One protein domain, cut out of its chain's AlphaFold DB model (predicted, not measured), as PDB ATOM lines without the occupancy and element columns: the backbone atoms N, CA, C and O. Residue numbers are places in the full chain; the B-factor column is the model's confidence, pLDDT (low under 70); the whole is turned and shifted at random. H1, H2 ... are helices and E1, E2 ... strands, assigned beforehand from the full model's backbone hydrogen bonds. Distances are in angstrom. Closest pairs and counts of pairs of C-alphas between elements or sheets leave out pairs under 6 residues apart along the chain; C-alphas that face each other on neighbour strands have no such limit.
ATOM      1  N   MET A 257     167.594 188.429 228.549       98.75
ATOM      2  CA  MET A 257     168.572 189.375 229.094       98.75
ATOM      3  C   MET A 257     168.472 189.464 230.621       98.75
ATOM      4  O   MET A 257     169.500 189.481 231.296       98.75
ATOM      5  N   SER A 258     167.251 189.480 231.163       98.69
ATOM      6  CA  SER A 258     167.018 189.505 232.612       98.69
ATOM      7  C   SER A 258     167.556 188.236 233.274       98.69
ATOM      8  O   SER A 258     168.368 188.334 234.190       98.69
ATOM      9  N   GLN A 259     167.226 187.057 232.752       98.56
ATOM     10  CA  GLN A 259     167.743 185.782 233.249       98.56
ATOM     11  C   GLN A 259     169.273 185.728 233.183       98.56
ATOM     12  O   GLN A 259     169.931 185.398 234.172       98.56
ATOM     13  N   TRP A 260     169.856 186.141 232.053       98.62
ATOM     14  CA  TRP A 260     171.306 186.201 231.877       98.62
ATOM     15  C   TRP A 260     171.977 187.140 232.883       98.62
ATOM     16  O   TRP A 260     173.053 186.829 233.376       98.62
ATOM     17  N   SER A 261     171.313 188.227 233.280       98.69
ATOM     18  CA  SER A 261     171.791 189.148 234.319       98.69
ATOM     19  C   SER A 261     171.793 188.571 235.747       98.69
ATOM     20  O   SER A 261     172.126 189.299 236.686       98.69
ATOM     21  N   GLY A 262     171.359 187.320 235.934       98.31
ATOM     22  CA  GLY A 262     171.072 186.738 237.246       98.31
ATOM     23  C   GLY A 262     169.717 187.182 237.803       98.31
ATOM     24  O   GLY A 262     169.522 187.175 239.015       98.31
ATOM     25  N   ASN A 263     168.798 187.611 236.927       98.69
ATOM     26  CA  ASN A 263     167.517 188.242 237.265       98.69
ATOM     27  C   ASN A 263     167.641 189.571 238.040       98.69
ATOM     28  O   ASN A 263     166.671 190.054 238.618       98.69
ATOM     29  N   HIS A 264     168.815 190.208 238.014       98.69
ATOM     30  CA  HIS A 264     169.049 191.490 238.680       98.69
ATOM     31  C   HIS A 264     168.576 192.699 237.875       98.69
ATOM     32  O   HIS A 264     168.273 193.729 238.475       98.69
ATOM     33  N   VAL A 265     168.549 192.606 236.543       98.88
ATOM     34  CA  VAL A 265     168.257 193.725 235.638       98.88
ATOM     35  C   VAL A 265     167.024 193.413 234.807       98.88
ATOM     36  O   VAL A 265     166.961 192.371 234.166       98.88
ATOM     37  N   GLN A 266     166.057 194.326 234.783       98.81
ATOM     38  CA  GLN A 266     164.819 194.178 234.014       98.81
ATOM     39  C   GLN A 266     164.445 195.495 233.334       98.81
ATOM     40  O   GLN A 266     164.830 196.572 233.786       98.81
ATOM     41  N   VAL A 267     163.653 195.419 232.263       98.81
ATOM     42  CA  VAL A 267     163.050 196.595 231.620       98.81
ATOM     43  C   VAL A 267     161.534 196.457 231.661       98.81
ATOM     44  O   VAL A 267     160.983 195.485 231.146       98.81
ATOM     45  N   GLY A 268     160.867 197.428 232.281       98.19
ATOM     46  CA  GLY A 268     159.411 197.531 232.330       98.19
ATOM     47  C   GLY A 268     158.962 198.821 231.656       98.19
ATOM     48  O   GLY A 268     159.317 199.906 232.109       98.19
ATOM     49  N   GLY A 269     158.203 198.713 230.565       97.75
ATOM     50  CA  GLY A 269     157.944 199.850 229.685       97.75
ATOM     51  C   GLY A 269     159.249 200.363 229.077       97.75
ATOM     52  O   GLY A 269     159.943 199.613 228.392       97.75
ATOM     53  N   ASP A 270     159.585 201.617 229.354       97.75
ATOM     54  CA  ASP A 270     160.827 202.307 228.992       97.75
ATOM     55  C   ASP A 270     161.736 202.588 230.207       97.75
ATOM     56  O   ASP A 270     162.655 203.400 230.119       97.75
ATOM     57  N   VAL A 271     161.504 201.916 231.339       98.75
ATOM     58  CA  VAL A 271     162.276 202.094 232.578       98.75
ATOM     59  C   VAL A 271     163.143 200.868 232.848       98.75
ATOM     60  O   VAL A 271     162.676 199.729 232.783       98.75
ATOM     61  N   VAL A 272     164.410 201.104 233.190       98.94
ATOM     62  CA  VAL A 272     165.341 200.068 233.653       98.94
ATOM     63  C   VAL A 272     165.227 199.914 235.161       98.94
ATOM     64  O   VAL A 272     165.258 200.901 235.903       98.94
ATOM     65  N   TYR A 273     165.161 198.666 235.606       98.94
ATOM     66  CA  TYR A 273     165.136 198.269 237.002       98.94
ATOM     67  C   TYR A 273     166.382 197.455 237.338       98.94
ATOM     68  O   TYR A 273     166.782 196.588 236.564       98.94
ATOM     69  N   VAL A 274     166.963 197.717 238.507       98.88
ATOM     70  CA  VAL A 274     168.021 196.903 239.114       98.88
ATOM     71  C   VAL A 274     167.564 196.516 240.511       98.88
ATOM     72  O   VAL A 274     167.152 197.385 241.277       98.88
ATOM     73  N   ASN A 275     167.602 195.229 240.854       98.62
ATOM     74  CA  ASN A 275     167.104 194.725 242.138       98.62
ATOM     75  C   ASN A 275     165.679 195.227 242.461       98.62
ATOM     76  O   ASN A 275     165.428 195.782 243.534       98.62
ATOM     77  N   ALA A 276     164.772 195.124 241.481       98.50
ATOM     78  CA  ALA A 276     163.395 195.640 241.511       98.50
ATOM     79  C   ALA A 276     163.233 197.158 241.776       98.50
ATOM     80  O   ALA A 276     162.115 197.636 241.973       98.50
ATOM     81  N   GLN A 277     164.313 197.945 241.751       98.75
ATOM     82  CA  GLN A 277     164.272 199.401 241.915       98.75
ATOM     83  C   GLN A 277     164.455 200.106 240.569       98.75
ATOM     84  O   GLN A 277     165.357 199.730 239.823       98.75
ATOM     85  N   PRO A 278     163.648 201.133 240.245       98.62
ATOM     86  CA  PRO A 278     163.831 201.906 239.022       98.62
ATOM     87  C   PRO A 278     165.134 202.707 239.106       98.62
ATOM     88  O   PRO A 278     165.393 203.368 240.112       98.62
ATOM     89  N   VAL A 279     165.950 202.650 238.053       98.69
ATOM     90  CA  VAL A 279     167.279 203.285 238.033       98.69
ATOM     91  C   VAL A 279     167.523 204.199 236.842       98.69
ATOM     92  O   VAL A 279     168.261 205.170 236.975       98.69
ATOM     93  N   ILE A 280     166.927 203.904 235.684       98.50
ATOM     94  CA  ILE A 280     167.125 204.685 234.458       98.50
ATOM     95  C   ILE A 280     165.773 204.854 233.774       98.50
ATOM     96  O   ILE A 280     165.124 203.867 233.432       98.50
ATOM     97  N   HIS A 281     165.385 206.106 233.543       97.44
ATOM     98  CA  HIS A 281     164.272 206.479 232.673       97.44
ATOM     99  C   HIS A 281     164.823 207.423 231.597       97.44
ATOM    100  O   HIS A 281     164.924 208.625 231.837       97.44
ATOM    101  N   PRO A 282     165.319 206.881 230.473       97.44
ATOM    102  CA  PRO A 282     166.081 207.663 229.513       97.44
ATOM    103  C   PRO A 282     165.150 208.489 228.620       97.44
ATOM    104  O   PRO A 282     164.130 207.996 228.144       97.44
ATOM    105  N   VAL A 283     165.527 209.728 228.317       97.19
ATOM    106  CA  VAL A 283     164.821 210.546 227.309       97.19
ATOM    107  C   VAL A 283     165.131 210.053 225.879       97.19
ATOM    108  O   VAL A 283     166.046 209.257 225.699       97.19
ATOM    109  N   PRO A 284     164.429 210.474 224.815       96.75
ATOM    110  CA  PRO A 284     164.840 210.142 223.445       96.75
ATOM    111  C   PRO A 284     166.215 210.741 223.091       96.75
ATOM    112  O   PRO A 284     166.580 211.804 223.594       96.75
ATOM    113  N   SER A 285     166.988 210.097 222.208       96.19
ATOM    114  CA  SER A 285     168.276 210.637 221.739       96.19
ATOM    115  C   SER A 285     168.614 210.177 220.326       96.19
ATOM    116  O   SER A 285     168.698 208.976 220.076       96.19
ATOM    117  N   GLY A 286     168.830 211.128 219.410       93.88
ATOM    118  CA  GLY A 286     168.988 210.817 217.986       93.88
ATOM    119  C   GLY A 286     167.797 209.998 217.484       93.88
ATOM    120  O   GLY A 286     166.652 210.342 217.776       93.88
ATOM    121  N   ASP A 287     168.083 208.880 216.821       91.75
ATOM    122  CA  ASP A 287     167.073 207.945 216.305       91.75
ATOM    123  C   ASP A 287     166.625 206.890 217.336       91.75
ATOM    124  O   ASP A 287     165.865 205.970 217.022       91.75
ATOM    125  N   TYR A 288     167.095 206.985 218.584       96.81
ATOM    126  CA  TYR A 288     166.744 206.042 219.642       96.81
ATOM    127  C   TYR A 288     165.584 206.563 220.487       96.81
ATOM    128  O   TYR A 288     165.675 207.603 221.152       96.81
ATOM    129  N   SER A 289     164.512 205.773 220.529       97.25
ATOM    130  CA  SER A 289     163.416 205.965 221.471       97.25
ATOM    131  C   SER A 289     163.875 205.736 222.923       97.25
ATOM    132  O   SER A 289     164.870 205.035 223.157       97.25
ATOM    133  N   PRO A 290     163.133 206.256 223.923       98.06
ATOM    134  CA  PRO A 290     163.354 205.941 225.336       98.06
ATOM    135  C   PRO A 290     163.490 204.438 225.586       98.06
ATOM    136  O   PRO A 290     164.432 203.981 226.226       98.06
ATOM    137  N   ARG A 291     162.600 203.634 224.994       98.31
ATOM    138  CA  ARG A 291     162.582 202.187 225.216       98.31
ATOM    139  C   ARG A 291     163.792 201.479 224.608       98.31
ATOM    140  O   ARG A 291     164.365 200.611 225.263       98.31
ATOM    141  N   ARG A 292     164.236 201.877 223.410       98.38
ATOM    142  CA  ARG A 292     165.488 201.368 222.818       98.38
ATOM    143  C   ARG A 292     166.696 201.709 223.691       98.38
ATOM    144  O   ARG A 292     167.491 200.829 224.018       98.38
ATOM    145  N   ARG A 293     166.797 202.958 224.165       98.62
ATOM    146  CA  ARG A 293     167.867 203.370 225.095       98.62
ATOM    147  C   ARG A 293     167.818 202.597 226.413       98.62
ATOM    148  O   ARG A 293     168.873 202.234 226.928       98.62
ATOM    149  N   ALA A 294     166.624 202.313 226.936       98.88
ATOM    150  CA  ALA A 294     166.446 201.519 228.146       98.88
ATOM    151  C   ALA A 294     166.972 200.089 227.961       98.88
ATOM    152  O   ALA A 294     167.737 199.621 228.800       98.88
ATOM    153  N   PHE A 295     166.652 199.424 226.844       98.88
ATOM    154  CA  PHE A 295     167.196 198.096 226.545       98.88
ATOM    155  C   PHE A 295     168.721 198.103 226.423       98.88
ATOM    156  O   PHE A 295     169.375 197.258 227.030       98.88
ATOM    157  N   LEU A 296     169.306 199.072 225.715       98.88
ATOM    158  CA  LEU A 296     170.762 199.168 225.572       98.88
ATOM    159  C   LEU A 296     171.461 199.446 226.916       98.88
ATOM    160  O   LEU A 296     172.469 198.812 227.229       98.88
ATOM    161  N   ALA A 297     170.925 200.338 227.750       98.88
ATOM    162  CA  ALA A 297     171.472 200.575 229.087       98.88
ATOM    163  C   ALA A 297     171.342 199.327 229.982       98.88
ATOM    164  O   ALA A 297     172.294 198.943 230.666       98.88
ATOM    165  N   ALA A 298     170.185 198.663 229.933       98.94
ATOM    166  CA  ALA A 298     169.926 197.433 230.668       98.94
ATOM    167  C   ALA A 298     170.845 196.289 230.233       98.94
ATOM    168  O   ALA A 298     171.305 195.543 231.085       98.94
ATOM    169  N   GLY A 299     171.176 196.160 228.949       98.88
ATOM    170  CA  GLY A 299     172.067 195.099 228.484       98.88
ATOM    171  C   GLY A 299     173.515 195.264 228.954       98.88
ATOM    172  O   GLY A 299     174.156 194.283 229.340       98.88
ATOM    173  N   ASN A 300     174.013 196.501 229.045       98.81
ATOM    174  CA  ASN A 300     175.308 196.768 229.680       98.81
ATOM    175  C   ASN A 300     175.267 196.475 231.187       98.81
ATOM    176  O   ASN A 300     176.190 195.856 231.717       98.81
ATOM    177  N   LEU A 301     174.186 196.856 231.878       98.88
ATOM    178  CA  LEU A 301     173.992 196.498 233.288       98.88
ATOM    179  C   LEU A 301     173.896 194.982 233.481       98.88
ATOM    180  O   LEU A 301     174.486 194.458 234.419       98.88
ATOM    181  N   ALA A 302     173.218 194.275 232.577       98.88
ATOM    182  CA  ALA A 302     173.076 192.828 232.624       98.88
ATOM    183  C   ALA A 302     174.435 192.134 232.539       98.88
ATOM    184  O   ALA A 302     174.680 191.187 233.275       98.88
ATOM    185  N   ARG A 303     175.357 192.644 231.713       98.75
ATOM    186  CA  ARG A 303     176.737 192.143 231.658       98.75
ATOM    187  C   ARG A 303     177.486 192.388 232.965       98.75
ATOM    188  O   ARG A 303     178.204 191.510 233.434       98.75
ATOM    189  N   VAL A 304     177.316 193.569 233.558       98.38
ATOM    190  CA  VAL A 304     177.924 193.905 234.852       98.38
ATOM    191  C   VAL A 304     177.447 192.955 235.947       98.38
ATOM    192  O   VAL A 304     178.277 192.412 236.669       98.38
ATOM    193  N   THR A 305     176.141 192.705 236.060       98.50
ATOM    194  CA  THR A 305     175.614 191.798 237.088       98.50
ATOM    195  C   THR A 305     175.917 190.337 236.775       98.50
ATOM    196  O   THR A 305     176.270 189.600 237.691       98.50
ATOM    197  N   HIS A 306     175.888 189.922 235.505       98.44
ATOM    198  CA  HIS A 306     176.291 188.576 235.086       98.44
ATOM    199  C   HIS A 306     177.732 188.259 235.499       98.44
ATOM    200  O   HIS A 306     178.010 187.163 235.970       98.44
ATOM    201  N   ASN A 307     178.653 189.219 235.394       97.62
ATOM    202  CA  ASN A 307     180.042 189.012 235.810       97.62
ATOM    203  C   ASN A 307     180.208 188.803 237.326       97.62
ATOM    204  O   ASN A 307     181.218 188.243 237.750       97.62
ATOM    205  N   GLU A 308     179.234 189.230 238.135       97.62
ATOM    206  CA  GLU A 308     179.265 189.095 239.595       97.62
ATOM    207  C   GLU A 308     178.394 187.936 240.107       97.62
ATOM    208  O   GLU A 308     178.750 187.297 241.096       97.62
ATOM    209  N   TYR A 309     177.273 187.637 239.444       97.38
ATOM    210  CA  TYR A 309     176.265 186.660 239.882       97.38
ATOM    211  C   TYR A 309     176.053 185.490 238.919       97.38
ATOM    212  O   TYR A 309     175.611 184.427 239.348       97.38
ATOM    213  N   GLY A 310     176.429 185.631 237.653       97.00
ATOM    214  CA  GLY A 310     176.134 184.660 236.606       97.00
ATOM    215  C   GLY A 310     174.681 184.718 236.144       97.00
ATOM    216  O   GLY A 310     173.915 185.602 236.520       97.00
ATOM    217  N   GLU A 311     174.314 183.764 235.296       97.12
ATOM    218  CA  GLU A 311     172.943 183.573 234.818       97.12
ATOM    219  C   GLU A 311     172.085 182.897 235.897       97.12
ATOM    220  O   GLU A 311     172.563 182.026 236.629       97.12
ATOM    221  N   ALA A 312     170.819 183.305 236.011       96.69
ATOM    222  CA  ALA A 312     169.907 182.761 237.009       96.69
ATOM    223  C   ALA A 312     169.585 181.286 236.724       96.69
ATOM    224  O   ALA A 312     169.292 180.902 235.590       96.69
ATOM    225  N   ILE A 313     169.619 180.461 237.775       91.94
ATOM    226  CA  ILE A 313     169.315 179.023 237.690       91.94
ATOM    227  C   ILE A 313     167.819 178.792 237.466       91.94
ATOM    228  O   ILE A 313     167.438 177.904 236.706       91.94
ATOM    229  N   ASP A 314     166.998 179.559 238.178       92.81
ATOM    230  CA  ASP A 314     165.545 179.550 238.083       92.81
ATOM    231  C   ASP A 314     165.106 180.884 237.485       92.81
ATOM    232  O   ASP A 314     165.606 181.944 237.862       92.81
ATOM    233  N   GLU A 315     164.205 180.822 236.513       92.50
ATOM    234  CA  GLU A 315     163.754 181.995 235.779       92.50
ATOM    235  C   GLU A 315     162.890 182.928 236.645       92.50
ATOM    236  O   GLU A 315     162.859 184.133 236.390       92.50
ATOM    237  N   ASP A 316     162.284 182.395 237.712       93.62
ATOM    238  CA  ASP A 316     161.438 183.123 238.661       93.62
ATOM    239  C   ASP A 316     162.176 183.539 239.953       93.62
ATOM    240  O   ASP A 316     161.584 184.192 240.820       93.62
ATOM    241  N   GLU A 317     163.460 183.188 240.108       95.06
ATOM    242  CA  GLU A 317     164.260 183.542 241.287       95.06
ATOM    243  C   GLU A 317     165.483 184.396 240.925       95.06
ATOM    244  O   GLU A 317     166.188 184.165 239.941       95.06
ATOM    245  N   VAL A 318     165.773 185.394 241.762       97.12
ATOM    246  CA  VAL A 318     166.991 186.205 241.642       97.12
ATOM    247  C   VAL A 318     168.208 185.435 242.156       97.12
ATOM    248  O   VAL A 318     168.167 184.821 243.227       97.12
ATOM    249  N   GLN A 319     169.322 185.494 241.424       96.69
ATOM    250  CA  GLN A 319     170.566 184.828 241.803       96.69
ATOM    251  C   GLN A 319     171.262 185.584 242.945       96.69
ATOM    252  O   GLN A 319     172.205 186.337 242.753       96.69
ATOM    253  N   ALA A 320     170.815 185.367 244.181       94.81
ATOM    254  CA  ALA A 320     171.279 186.149 245.330       94.81
ATOM    255  C   ALA A 320     172.727 185.856 245.776       94.81
ATOM    256  O   ALA A 320     173.319 186.646 246.517       94.81
ATOM    257  N   VAL A 321     173.304 184.718 245.376       95.56
ATOM    258  CA  VAL A 321     174.666 184.316 245.761       95.56
ATOM    259  C   VAL A 321     175.648 184.762 244.676       95.56
ATOM    260  O   VAL A 321     175.496 184.302 243.548       95.56
ATOM    261  N   PRO A 322     176.675 185.580 244.969       96.25
ATOM    262  CA  PRO A 322     177.695 185.952 243.982       96.25
ATOM    263  C   PRO A 322     178.536 184.764 243.505       96.25
ATOM    264  O   PRO A 322     178.799 183.843 244.278       96.25
ATOM    265  N   LEU A 323     179.016 184.807 242.259       95.44
ATOM    266  CA  LEU A 323     179.768 183.743 241.578       95.44
ATOM    267  C   LEU A 323     180.942 183.207 242.398       95.44
ATOM    268  O   LEU A 323     181.157 181.999 242.465       95.44
ATOM    269  N   ASN A 324     181.684 184.087 243.072       94.94
ATOM    270  CA  ASN A 324     182.833 183.703 243.897       94.94
ATOM    271  C   ASN A 324     182.467 182.908 245.170       94.94
ATOM    272  O   ASN A 324     183.358 182.423 245.864       94.94
ATOM    273  N   GLN A 325     181.175 182.782 245.475       95.88
ATOM    274  CA  GLN A 325     180.612 182.058 246.617       95.88
ATOM    275  C   GLN A 325     179.686 180.909 246.177       95.88
ATOM    276  O   GLN A 325     179.048 180.273 247.024       95.88
ATOM    277  N   GLN A 326     179.607 180.630 244.873       95.12
ATOM    278  CA  GLN A 326     178.776 179.571 244.309       95.12
ATOM    279  C   GLN A 326     179.512 178.222 244.206       95.12
ATOM    280  O   GLN A 326     180.720 178.147 243.986       95.12
ATOM    281  N   ASP A 327     178.767 177.127 244.354       92.94
ATOM    282  CA  ASP A 327     179.161 175.782 243.959       92.94
ATOM    283  C   ASP A 327     178.949 175.576 242.449       92.94
ATOM    284  O   ASP A 327     178.467 176.443 241.723       92.94
ATOM    285  N   LYS A 328     179.263 174.375 241.954       88.69
ATOM    286  CA  LYS A 328     179.089 174.027 240.531       88.69
ATOM    287  C   LYS A 328     177.632 174.046 240.045       88.69
ATOM    288  O   LYS A 328     177.400 173.834 238.861       88.69
ATOM    289  N   LYS A 329     176.659 174.196 240.945       87.94
ATOM    290  CA  LYS A 329     175.224 174.274 240.652       87.94
ATOM    291  C   LYS A 329     174.680 175.690 240.859       87.94
ATOM    292  O   LYS A 329     173.466 175.841 240.906       87.94
ATOM    293  N   GLY A 330     175.553 176.681 241.048       86.12
ATOM    294  CA  GLY A 330     175.194 178.073 241.305       86.12
ATOM    295  C   GLY A 330     174.581 178.328 242.689       86.12
ATOM    296  O   GLY A 330     174.070 179.414 242.965       86.12
ATOM    297  N   LYS A 331     174.619 177.339 243.591       90.38
ATOM    298  CA  LYS A 331     174.135 177.473 244.971       90.38
ATOM    299  C   LYS A 331     175.276 177.869 245.888       90.38
ATOM    300  O   LYS A 331     176.436 177.731 245.542       90.38
ATOM    301  N   LYS A 332     174.965 178.318 247.096       94.38
ATOM    302  CA  LYS A 332     175.976 178.669 248.097       94.38
ATOM    303  C   LYS A 332     176.949 177.507 248.370       94.38
ATOM    304  O   LYS A 332     176.512 176.432 248.787       94.38
ATOM    305  N   ALA A 333     178.245 177.733 248.144       93.75
ATOM    306  CA  ALA A 333     179.291 176.712 248.266       93.75
ATOM    307  C   ALA A 333     179.503 176.241 249.708       93.75
ATOM    308  O   ALA A 333     179.582 175.039 249.969       93.75
ATOM    309  N   ASP A 334     179.547 177.188 250.643       93.69
ATOM    310  CA  ASP A 334     179.535 176.932 252.079       93.69
ATOM    311  C   ASP A 334     178.165 177.329 252.634       93.69
ATOM    312  O   ASP A 334     177.790 178.502 252.632       93.69
ATOM    313  N   LYS A 335     177.394 176.345 253.103       90.56
ATOM    314  CA  LYS A 335     176.023 176.571 253.576       90.56
ATOM    315  C   LYS A 335     175.972 177.475 254.809       90.56
ATOM    316  O   LYS A 335     174.986 178.199 254.958       90.56
ATOM    317  N   ASP A 336     177.035 177.510 255.608       93.75
ATOM    318  CA  ASP A 336     177.071 178.189 256.903       93.75
ATOM    319  C   ASP A 336     177.760 179.568 256.841       93.75
ATOM    320  O   ASP A 336     177.494 180.427 257.683       93.75
ATOM    321  N   ALA A 337     178.585 179.838 255.821       92.94
ATOM    322  CA  ALA A 337     179.267 181.131 255.650       92.94
ATOM    323  C   ALA A 337     178.293 182.294 255.345       92.94
ATOM    324  O   ALA A 337     177.306 182.088 254.656       92.94
ATOM    325  N   PRO A 338     178.509 183.543 255.781       93.25
ATOM    326  CA  PRO A 338     177.695 184.674 255.318       93.25
ATOM    327  C   PRO A 338     177.807 184.893 253.798       93.25
ATOM    328  O   PRO A 338     178.836 184.572 253.209       93.25
ATOM    329  N   ILE A 339     176.768 185.460 253.169       93.50
ATOM    330  CA  ILE A 339     176.862 185.948 251.783       93.50
ATOM    331  C   ILE A 339     177.426 187.367 251.820       93.50
ATOM    332  O   ILE A 339     176.849 188.250 252.455       93.50
ATOM    333  N   TYR A 340     178.535 187.585 251.125       93.12
ATOM    334  CA  TYR A 340     179.139 188.903 250.958       93.12
ATOM    335  C   TYR A 340     178.741 189.476 249.597       93.12
ATOM    336  O   TYR A 340     179.065 188.846 248.590       93.12
ATOM    337  N   PRO A 341     178.049 190.626 249.528       91.38
ATOM    338  CA  PRO A 341     177.652 191.213 248.254       91.38
ATOM    339  C   PRO A 341     178.873 191.692 247.449       91.38
ATOM    340  O   PRO A 341     179.910 192.007 248.045       91.38
ATOM    341  N   PRO A 342     178.758 191.789 246.112       94.75
ATOM    342  CA  PRO A 342     179.809 192.345 245.270       94.75
ATOM    343  C   PRO A 342     180.141 193.790 245.646       94.75
ATOM    344  O   PRO A 342     179.302 194.547 246.144       94.75
ATOM    345  N   ALA A 343     181.382 194.190 245.376       94.69
ATOM    346  CA  ALA A 343     181.778 195.584 245.484       94.69
ATOM    347  C   ALA A 343     181.336 196.335 244.222       94.69
ATOM    348  O   ALA A 343     181.793 196.038 243.122       94.69
ATOM    349  N   TRP A 344     180.468 197.329 244.396       97.69
ATOM    350  CA  TRP A 344     179.962 198.148 243.297       97.69
ATOM    351  C   TRP A 344     180.662 199.496 243.233       97.69
ATOM    352  O   TRP A 344     180.701 200.228 244.225       97.69
ATOM    353  N   ASN A 345     181.149 199.846 242.046       98.12
ATOM    354  CA  ASN A 345     181.669 201.171 241.741       98.12
ATOM    355  C   ASN A 345     180.817 201.820 240.651       98.12
ATOM    356  O   ASN A 345     180.906 201.415 239.492       98.12
ATOM    357  N   VAL A 346     180.018 202.821 241.017       98.62
ATOM    358  CA  VAL A 346     179.234 203.628 240.075       98.62
ATOM    359  C   VAL A 346     179.929 204.974 239.913       98.62
ATOM    360  O   VAL A 346     180.247 205.629 240.903       98.62
ATOM    361  N   ALA A 347     180.180 205.382 238.674       97.94
ATOM    362  CA  ALA A 347     180.861 206.633 238.375       97.94
ATOM    363  C   ALA A 347     180.221 207.335 237.178       97.94
ATOM    364  O   ALA A 347     179.747 206.687 236.247       97.94
ATOM    365  N   GLN A 348     180.277 208.662 237.181       98.06
ATOM    366  CA  GLN A 348     179.916 209.485 236.035       98.06
ATOM    367  C   GLN A 348     181.138 210.283 235.580       98.06
ATOM    368  O   GLN A 348     181.737 211.011 236.372       98.06
ATOM    369  N   HIS A 349     181.488 210.174 234.300       97.44
ATOM    370  CA  HIS A 349     182.548 210.956 233.667       97.44
ATOM    371  C   HIS A 349     181.960 211.732 232.485       97.44
ATOM    372  O   HIS A 349     181.679 211.173 231.428       97.44
ATOM    373  N   GLY A 350     181.757 213.040 232.667       96.31
ATOM    374  CA  GLY A 350     181.034 213.851 231.688       96.31
ATOM    375  C   GLY A 350     179.589 213.368 231.535       96.31
ATOM    376  O   GLY A 350     178.853 213.284 232.518       96.31
ATOM    377  N   SER A 351     179.186 213.051 230.307       97.38
ATOM    378  CA  SER A 351     177.871 212.481 229.995       97.38
ATOM    379  C   SER A 351     177.805 210.962 230.160       97.38
ATOM    380  O   SER A 351     176.720 210.405 230.065       97.38
ATOM    381  N   ASP A 352     178.923 210.274 230.375       98.56
ATOM    382  CA  ASP A 352     178.938 208.813 230.433       98.56
ATOM    383  C   ASP A 352     178.814 208.306 231.869       98.56
ATOM    384  O   ASP A 352     179.506 208.779 232.775       98.56
ATOM    385  N   ILE A 353     177.968 207.294 232.056       98.75
ATOM    386  CA  ILE A 353     177.783 206.583 233.323       98.75
ATOM    387  C   ILE A 353     178.432 205.206 233.218       98.75
ATOM    388  O   ILE A 353     178.250 204.496 232.227       98.75
ATOM    389  N   TYR A 354     179.162 204.818 234.258       98.81
ATOM    390  CA  TYR A 354     179.909 203.572 234.353       98.81
ATOM    391  C   TYR A 354     179.524 202.798 235.612       98.81
ATOM    392  O   TYR A 354     179.317 203.390 236.671       98.81
ATOM    393  N   VAL A 355     179.515 201.468 235.512       98.75
ATOM    394  CA  VAL A 355     179.457 200.561 236.665       98.75
ATOM    395  C   VAL A 355     180.564 199.523 236.521       98.75
ATOM    396  O   VAL A 355     180.713 198.915 235.464       98.75
ATOM    397  N   ASN A 356     181.380 199.354 237.563       97.75
ATOM    398  CA  ASN A 356     182.545 198.457 237.583       97.75
ATOM    399  C   ASN A 356     183.477 198.645 236.365       97.75
ATOM    400  O   ASN A 356     184.080 197.704 235.861       97.75
ATOM    401  N   GLY A 357     183.595 199.889 235.884       97.00
ATOM    402  CA  GLY A 357     184.427 200.253 234.735       97.00
ATOM    403  C   GLY A 357     183.791 200.005 233.362       97.00
ATOM    404  O   GLY A 357     184.332 200.489 232.371       97.00
ATOM    405  N   LEU A 358     182.637 199.333 233.279       97.94
ATOM    406  CA  LEU A 358     181.880 199.203 232.033       97.94
ATOM    407  C   LEU A 358     180.976 200.423 231.836       97.94
ATOM    408  O   LEU A 358     180.248 200.813 232.750       97.94
ATOM    409  N   ARG A 359     180.998 201.013 230.638       98.38
ATOM    410  CA  ARG A 359     180.075 202.094 230.270       98.38
ATOM    411  C   ARG A 359     178.655 201.537 230.167       98.38
ATOM    412  O   ARG A 359     178.408 200.641 229.368       98.38
ATOM    413  N   ILE A 360     177.725 202.103 230.928       98.69
ATOM    414  CA  ILE A 360     176.309 201.724 230.923       98.69
ATOM    415  C   ILE A 360     175.541 202.491 229.856       98.69
ATOM    416  O   ILE A 360     174.883 201.886 229.011       98.69
ATOM    417  N   MET A 361     175.646 203.818 229.875       98.44
ATOM    418  CA  MET A 361     174.976 204.693 228.920       98.44
ATOM    419  C   MET A 361     175.686 206.039 228.812       98.44
ATOM    420  O   MET A 361     176.382 206.462 229.735       98.44
ATOM    421  N   THR A 362     175.437 206.724 227.701       98.12
ATOM    422  CA  THR A 362     175.714 208.151 227.539       98.12
ATOM    423  C   THR A 362     174.409 208.917 227.748       98.12
ATOM    424  O   THR A 362     173.414 208.641 227.072       98.12
ATOM    425  N   CYS A 363     174.399 209.857 228.690       98.31
ATOM    426  CA  CYS A 363     173.292 210.767 228.955       98.31
ATOM    427  C   CYS A 363     173.069 211.706 227.766       98.31
ATOM    428  O   CYS A 363     173.988 212.381 227.300       98.31
ATOM    429  N   ALA A 364     171.825 211.768 227.306       97.81
ATOM    430  CA  ALA A 364     171.345 212.723 226.328       97.81
ATOM    431  C   ALA A 364     170.946 214.039 227.014       97.81
ATOM    432  O   ALA A 364     170.708 214.058 228.227       97.81
ATOM    433  N   PRO A 365     170.816 215.145 226.261       95.94
ATOM    434  CA  PRO A 365     170.211 216.364 226.783       95.94
ATOM    435  C   PRO A 365     168.811 216.074 227.346       95.94
ATOM    436  O   PRO A 365     167.908 215.713 226.600       95.94
ATOM    437  N   GLY A 366     168.643 216.224 228.663       95.94
ATOM    438  CA  GLY A 366     167.397 215.926 229.378       95.94
ATOM    439  C   GLY A 366     167.481 214.733 230.333       95.94
ATOM    440  O   GLY A 366     166.649 214.643 231.231       95.94
ATOM    441  N   ASP A 367     168.493 213.870 230.208       97.94
ATOM    442  CA  ASP A 367     168.768 212.856 231.229       97.94
ATOM    443  C   ASP A 367     169.395 213.504 232.475       97.94
ATOM    444  O   ASP A 367     170.329 214.304 232.376       97.94
ATOM    445  N   ASP A 368     168.940 213.098 233.661       97.19
ATOM    446  CA  ASP A 368     169.570 213.470 234.929       97.19
ATOM    447  C   ASP A 368     170.621 212.422 235.322       97.19
ATOM    448  O   ASP A 368     170.352 211.460 236.047       97.19
ATOM    449  N   GLY A 369     171.846 212.599 234.819       97.56
ATOM    450  CA  GLY A 369     172.951 211.675 235.094       97.56
ATOM    451  C   GLY A 369     173.296 211.544 236.584       97.56
ATOM    452  O   GLY A 369     173.678 210.459 237.033       97.56
ATOM    453  N   GLY A 370     173.088 212.608 237.369       98.06
ATOM    454  CA  GLY A 370     173.310 212.591 238.814       98.06
ATOM    455  C   GLY A 370     172.284 211.714 239.531       98.06
ATOM    456  O   GLY A 370     172.658 210.848 240.326       98.06
ATOM    457  N   ALA A 371     171.001 211.879 239.200       98.25
ATOM    458  CA  ALA A 371     169.926 211.049 239.738       98.25
ATOM    459  C   ALA A 371     170.053 209.579 239.310       98.25
ATOM    460  O   ALA A 371     169.833 208.682 240.131       98.25
ATOM    461  N   ILE A 372     170.456 209.316 238.061       98.69
ATOM    462  CA  ILE A 372     170.716 207.955 237.571       98.69
ATOM    463  C   ILE A 372     171.857 207.310 238.366       98.69
ATOM    464  O   ILE A 372     171.701 206.203 238.879       98.69
ATOM    465  N   THR A 373     172.983 208.010 238.525       98.62
ATOM    466  CA  THR A 373     174.151 207.521 239.280       98.62
ATOM    467  C   THR A 373     173.775 207.178 240.723       98.62
ATOM    468  O   THR A 373     174.095 206.091 241.208       98.62
ATOM    469  N   GLN A 374     173.031 208.062 241.396       98.56
ATOM    470  CA  GLN A 374     172.568 207.835 242.766       98.56
ATOM    471  C   GLN A 374     171.604 206.642 242.867       98.56
ATOM    472  O   GLN A 374     171.700 205.838 243.797       98.56
ATOM    473  N   SER A 375     170.679 206.513 241.911       98.69
ATOM    474  CA  SER A 375     169.707 205.417 241.880       98.69
ATOM    475  C   SER A 375     170.388 204.073 241.630       98.69
ATOM    476  O   SER A 375     170.095 203.109 242.335       98.69
ATOM    477  N   LEU A 376     171.352 204.017 240.704       98.75
ATOM    478  CA  LEU A 376     172.170 202.830 240.450       98.75
ATOM    479  C   LEU A 376     172.972 202.415 241.682       98.75
ATOM    480  O   LEU A 376     172.947 201.244 242.056       98.75
ATOM    481  N   GLU A 377     173.650 203.359 242.342       98.25
ATOM    482  CA  GLU A 377     174.445 203.054 243.535       98.25
ATOM    483  C   GLU A 377     173.581 202.452 244.647       98.25
ATOM    484  O   GLU A 377     173.970 201.468 245.284       98.25
ATOM    485  N   LYS A 378     172.387 203.014 244.857       98.50
ATOM    486  CA  LYS A 378     171.424 202.498 245.827       98.50
ATOM    487  C   LYS A 378     170.901 201.113 245.433       98.50
ATOM    488  O   LYS A 378     170.855 200.227 246.282       98.50
ATOM    489  N   ALA A 379     170.495 200.934 244.178       98.62
ATOM    490  CA  ALA A 379     169.868 199.706 243.701       98.62
ATOM    491  C   ALA A 379     170.838 198.516 243.695       98.62
ATOM    492  O   ALA A 379     170.491 197.442 244.179       98.62
ATOM    493  N   LEU A 380     172.076 198.711 243.231       98.31
ATOM    494  CA  LEU A 380     173.100 197.659 243.196       98.31
ATOM    495  C   LEU A 380     173.484 197.161 244.599       98.31
ATOM    496  O   LEU A 380     173.765 195.980 244.783       98.31
ATOM    497  N   LYS A 381     173.460 198.046 245.604       96.62
ATOM    498  CA  LYS A 381     173.764 197.717 247.010       96.62
ATOM    499  C   LYS A 381     172.560 197.183 247.796       96.62
ATOM    500  O   LYS A 381     172.708 196.868 248.977       96.62
ATOM    501  N   ALA A 382     171.376 197.134 247.191       96.88
ATOM    502  CA  ALA A 382     170.174 196.642 247.847       96.88
ATOM    503  C   ALA A 382     170.127 195.112 247.909       96.88
ATOM    504  O   ALA A 382     170.908 194.418 247.258       96.88
ATOM    505  N   GLU A 383     169.188 194.590 248.698       95.25
ATOM    506  CA  GLU A 383     168.892 193.160 248.706       95.25
ATOM    507  C   GLU A 383     168.473 192.704 247.293       95.25
ATOM    508  O   GLU A 383     167.654 193.386 246.666       95.25
ATOM    509  N   PRO A 384     169.037 191.595 246.772       96.88
ATOM    510  CA  PRO A 384     168.648 191.042 245.482       96.88
ATOM    511  C   PRO A 384     167.137 190.829 245.386       96.88
ATOM    512  O   PRO A 384     166.538 190.173 246.236       96.88
ATOM    513  N   ALA A 385     166.528 191.374 244.338       97.88
ATOM    514  CA  ALA A 385     165.097 191.264 244.086       97.88
ATOM    515  C   ALA A 385     164.803 191.404 242.589       97.88
ATOM    516  O   ALA A 385     165.597 191.967 241.842       97.88
ATOM    517  N   MET A 386     163.631 190.952 242.158       98.12
ATOM    518  CA  MET A 386     163.146 191.158 240.796       98.12
ATOM    519  C   MET A 386     161.667 191.532 240.816       98.12
ATOM    520  O   MET A 386     160.925 191.145 241.720       98.12
ATOM    521  N   LEU A 387     161.239 192.299 239.820       98.25
ATOM    522  CA  LEU A 387     159.827 192.485 239.521       98.25
ATOM    523  C   LEU A 387     159.240 191.164 239.026       98.25
ATOM    524  O   LEU A 387     159.868 190.448 238.243       98.25
ATOM    525  N   SER A 388     158.009 190.872 239.431       97.06
ATOM    526  CA  SER A 388     157.287 189.702 238.941       97.06
ATOM    527  C   SER A 388     156.903 189.847 237.467       97.06
ATOM    528  O   SER A 388     156.697 190.951 236.950       97.06
ATOM    529  N   GLU A 389     156.682 188.716 236.793       95.50
ATOM    530  CA  GLU A 389     156.196 188.688 235.407       95.50
ATOM    531  C   GLU A 389     154.898 189.510 235.230       95.50
ATOM    532  O   GLU A 389     154.693 190.186 234.221       95.50
ATOM    533  N   LYS A 390     154.020 189.512 236.245       97.19
ATOM    534  CA  LYS A 390     152.768 190.288 236.240       97.19
ATOM    535  C   LYS A 390     153.013 191.795 236.278       97.19
ATOM    536  O   LYS A 390     152.287 192.535 235.614       97.19
ATOM    537  N   GLU A 391     153.996 192.248 237.050       98.12
ATOM    538  CA  GLU A 391     154.361 193.664 237.136       98.12
ATOM    539  C   GLU A 391     154.972 194.147 235.823       98.12
ATOM    540  O   GLU A 391     154.515 195.154 235.284       98.12
ATOM    541  N   ILE A 392     155.907 193.384 235.245       97.81
ATOM    542  CA  ILE A 392     156.504 193.700 233.939       97.81
ATOM    543  C   ILE A 392     155.434 193.765 232.843       97.81
ATOM    544  O   ILE A 392     155.358 194.758 232.116       97.81
ATOM    545  N   LYS A 393     154.533 192.774 232.768       97.00
ATOM    546  CA  LYS A 393     153.408 192.784 231.812       97.00
ATOM    547  C   LYS A 393     152.516 194.013 231.976       97.00
ATOM    548  O   LYS A 393     152.048 194.577 230.987       97.00
ATOM    549  N   LYS A 394     152.256 194.435 233.218       98.19
ATOM    550  CA  LYS A 394     151.468 195.640 233.495       98.19
ATOM    551  C   LYS A 394     152.184 196.892 232.980       98.19
ATOM    552  O   LYS A 394     151.565 197.652 232.239       98.19
ATOM    553  N   LEU A 395     153.465 197.063 233.312       98.31
ATOM    554  CA  LEU A 395     154.279 198.205 232.878       98.31
ATOM    555  C   LEU A 395     154.376 198.284 231.348       98.31
ATOM    556  O   LEU A 395     154.153 199.344 230.768       98.31
ATOM    557  N   ASN A 396     154.613 197.157 230.674       97.62
ATOM    558  CA  ASN A 396     154.672 197.106 229.211       97.62
ATOM    559  C   ASN A 396     153.331 197.452 228.559       97.62
ATOM    560  O   ASN A 396     153.295 198.160 227.552       97.62
ATOM    561  N   LYS A 397     152.215 196.991 229.137       96.56
ATOM    562  CA  LYS A 397     150.872 197.326 228.651       96.56
ATOM    563  C   LYS A 397     150.559 198.814 228.819       96.56
ATOM    564  O   LYS A 397     149.954 199.410 227.928       96.56
ATOM    565  N   GLU A 398     150.933 199.397 229.954       97.25
ATOM    566  CA  GLU A 398     150.766 200.828 230.229       97.25
ATOM    567  C   GLU A 398     151.611 201.670 229.267       97.25
ATOM    568  O   GLU A 398     151.067 202.557 228.610       97.25
ATOM    569  N   TRP A 399     152.887 201.314 229.097       96.94
ATOM    570  CA  TRP A 399     153.776 201.934 228.117       96.94
ATOM    571  C   TRP A 399     153.207 201.858 226.700       96.94
ATOM    572  O   TRP A 399     153.118 202.877 226.027       96.94
ATOM    573  N   LYS A 400     152.759 200.677 226.255       94.56
ATOM    574  CA  LYS A 400     152.249 200.487 224.890       94.56
ATOM    575  C   LYS A 400     151.042 201.378 224.621       94.56
ATOM    576  O   LYS A 400     150.967 202.022 223.581       94.56
ATOM    577  N   LYS A 401     150.113 201.438 225.578       95.25
ATOM    578  CA  LYS A 401     148.935 202.305 225.483       95.25
ATOM    579  C   LYS A 401     149.337 203.775 225.339       95.25
ATOM    580  O   LYS A 401     148.720 204.487 224.552       95.25
ATOM    581  N   GLN A 402     150.333 204.217 226.106       95.25
ATOM    582  CA  GLN A 402     150.845 205.583 226.032       95.25
ATOM    583  C   GLN A 402     151.532 205.843 224.685       95.25
ATOM    584  O   GLN A 402     151.176 206.793 223.996       95.25
ATOM    585  N   TYR A 403     152.428 204.951 224.265       93.69
ATOM    586  CA  TYR A 403     153.148 205.034 222.996       93.69
ATOM    587  C   TYR A 403     152.205 205.127 221.788       93.69
ATOM    588  O   TYR A 403     152.379 205.989 220.931       93.69
ATOM    589  N   GLU A 404     151.173 204.280 221.725       91.50
ATOM    590  CA  GLU A 404     150.191 204.307 220.632       91.50
ATOM    591  C   GLU A 404     149.355 205.598 220.633       91.50
ATOM    592  O   GLU A 404     149.038 206.125 219.566       91.50
ATOM    593  N   ALA A 405     149.021 206.132 221.813       93.62
ATOM    594  CA  ALA A 405     148.317 207.406 221.930       93.62
ATOM    595  C   ALA A 405     149.187 208.584 221.462       93.62
ATOM    596  O   ALA A 405     148.712 209.424 220.696       93.62
ATOM    597  N   ASP A 406     150.458 208.613 221.867       92.31
ATOM    598  CA  ASP A 406     151.409 209.662 221.491       92.31
ATOM    599  C   ASP A 406     151.740 209.616 219.998       92.31
ATOM    600  O   ASP A 406     151.757 210.656 219.335       92.31
ATOM    601  N   LYS A 407     151.932 208.412 219.440       89.12
ATOM    602  CA  LYS A 407     152.135 208.212 217.999       89.12
ATOM    603  C   LYS A 407     150.956 208.767 217.203       89.12
ATOM    604  O   LYS A 407     151.160 209.558 216.287       89.12
ATOM    605  N   LYS A 408     149.729 208.420 217.600       91.44
ATOM    606  CA  LYS A 408     148.516 208.914 216.945       91.44
ATOM    607  C   LYS A 408     148.401 210.440 217.020       91.44
ATOM    608  O   LYS A 408     148.109 211.079 216.017       91.44
ATOM    609  N   ALA A 409     148.654 211.026 218.189       93.38
ATOM    610  CA  ALA A 409     148.603 212.477 218.364       93.38
ATOM    611  C   ALA A 409     149.643 213.203 217.492       93.38
ATOM    612  O   ALA A 409     149.358 214.269 216.945       93.38
TER     613      ALA A 409
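Overview. This is residues 257 to 409 of the 427 residues of the protein "Uncharacterized metalloprotease yggG" of uncultured Megasphaera sp (UniProt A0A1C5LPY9). Two small three-stranded sheets, E1 E2 E3 and E4 E5 E6, have the helices H2 and H3 between them as a filling. The long helix H4 runs past the edge of the first sheet and sticks out with residues 404 to 409, while the long link of residues 310 to 345 loops out toward the opposite end. The printed part has 153 residues, with four named helices and six named strands in the order H1 E1 E2 E3 H2 E4 E5 E6 H3 H4; both sheets are antiparallel, and the class is mixed, helices and strands. It is compact, with a radius of gyration of the C-alphas of 16.2 A, and only just flat, spanning 58 by 36 by 20 A.

Arrangement. H1, residues 257 to 260, only grazes the sheet of E1, residues 265 to 268, E2, residues 271 to 274, and E3, residues 277 to 280. This sheet is a meander, each strand the antiparallel neighbour of the one before; N 266 and O 273 are 3.0 A apart, and N 274 and O 277 2.9 A, within hydrogen-bond range. H2, residues 290 to 309, is on this sheet at a height of 7.6 A, over E2 and only just over E1, with 3 C-alphas there; its closest C-alphas to E2 are those of Ala 294 and Val 272, 5.8 A. With residues 299 to 306 alone H2 touches H1, the closest C-alphas, of His 306 and Trp 260, being 6.4 A apart. E4, residues 346 to 349, E5, residues 352 to 355, and E6, residues 358 to 362, form the second meander, with N 347 and O 354 3.0 A apart and N 360 and O 353 2.8 A. H2 is also on this sheet, over E6 at a height of 8.4 A; the closest C-alphas, of Asn 300 and Ile 360, are 5.2 A apart. H3, residues 369 to 380, is on the same face of it at 8.6 A, and its C-alpha 375 is 5.0 A from C-alpha 279 of E3. H2 and H3 are apart. H4, residues 389 to 409, only grazes the first sheet with residues 389 to 399. Every O i to N i+4 pair is within hydrogen-bond range in H3 and H4, and 15 of 16 in H2; H1 is too short for such a pair.

Along the chain. H1 begins at C-alpha 257 (168.572, 189.375, 229.094). H2 is 27.4 A long, H3 16.2 A, and E6 11.8 A. H4, 30.2 A long, ends at C-alpha 409 (148.603, 212.477, 218.364).

Size, cuts and confidence. The C-alphas of Asp 336 and Ala 409, the two farthest apart, are 58.9 A apart. The printed part has no cut; the link from H2 to E4, 36 residues, is long. The mean pLDDT of the printed part is 96.7, and no printed residue is under 70.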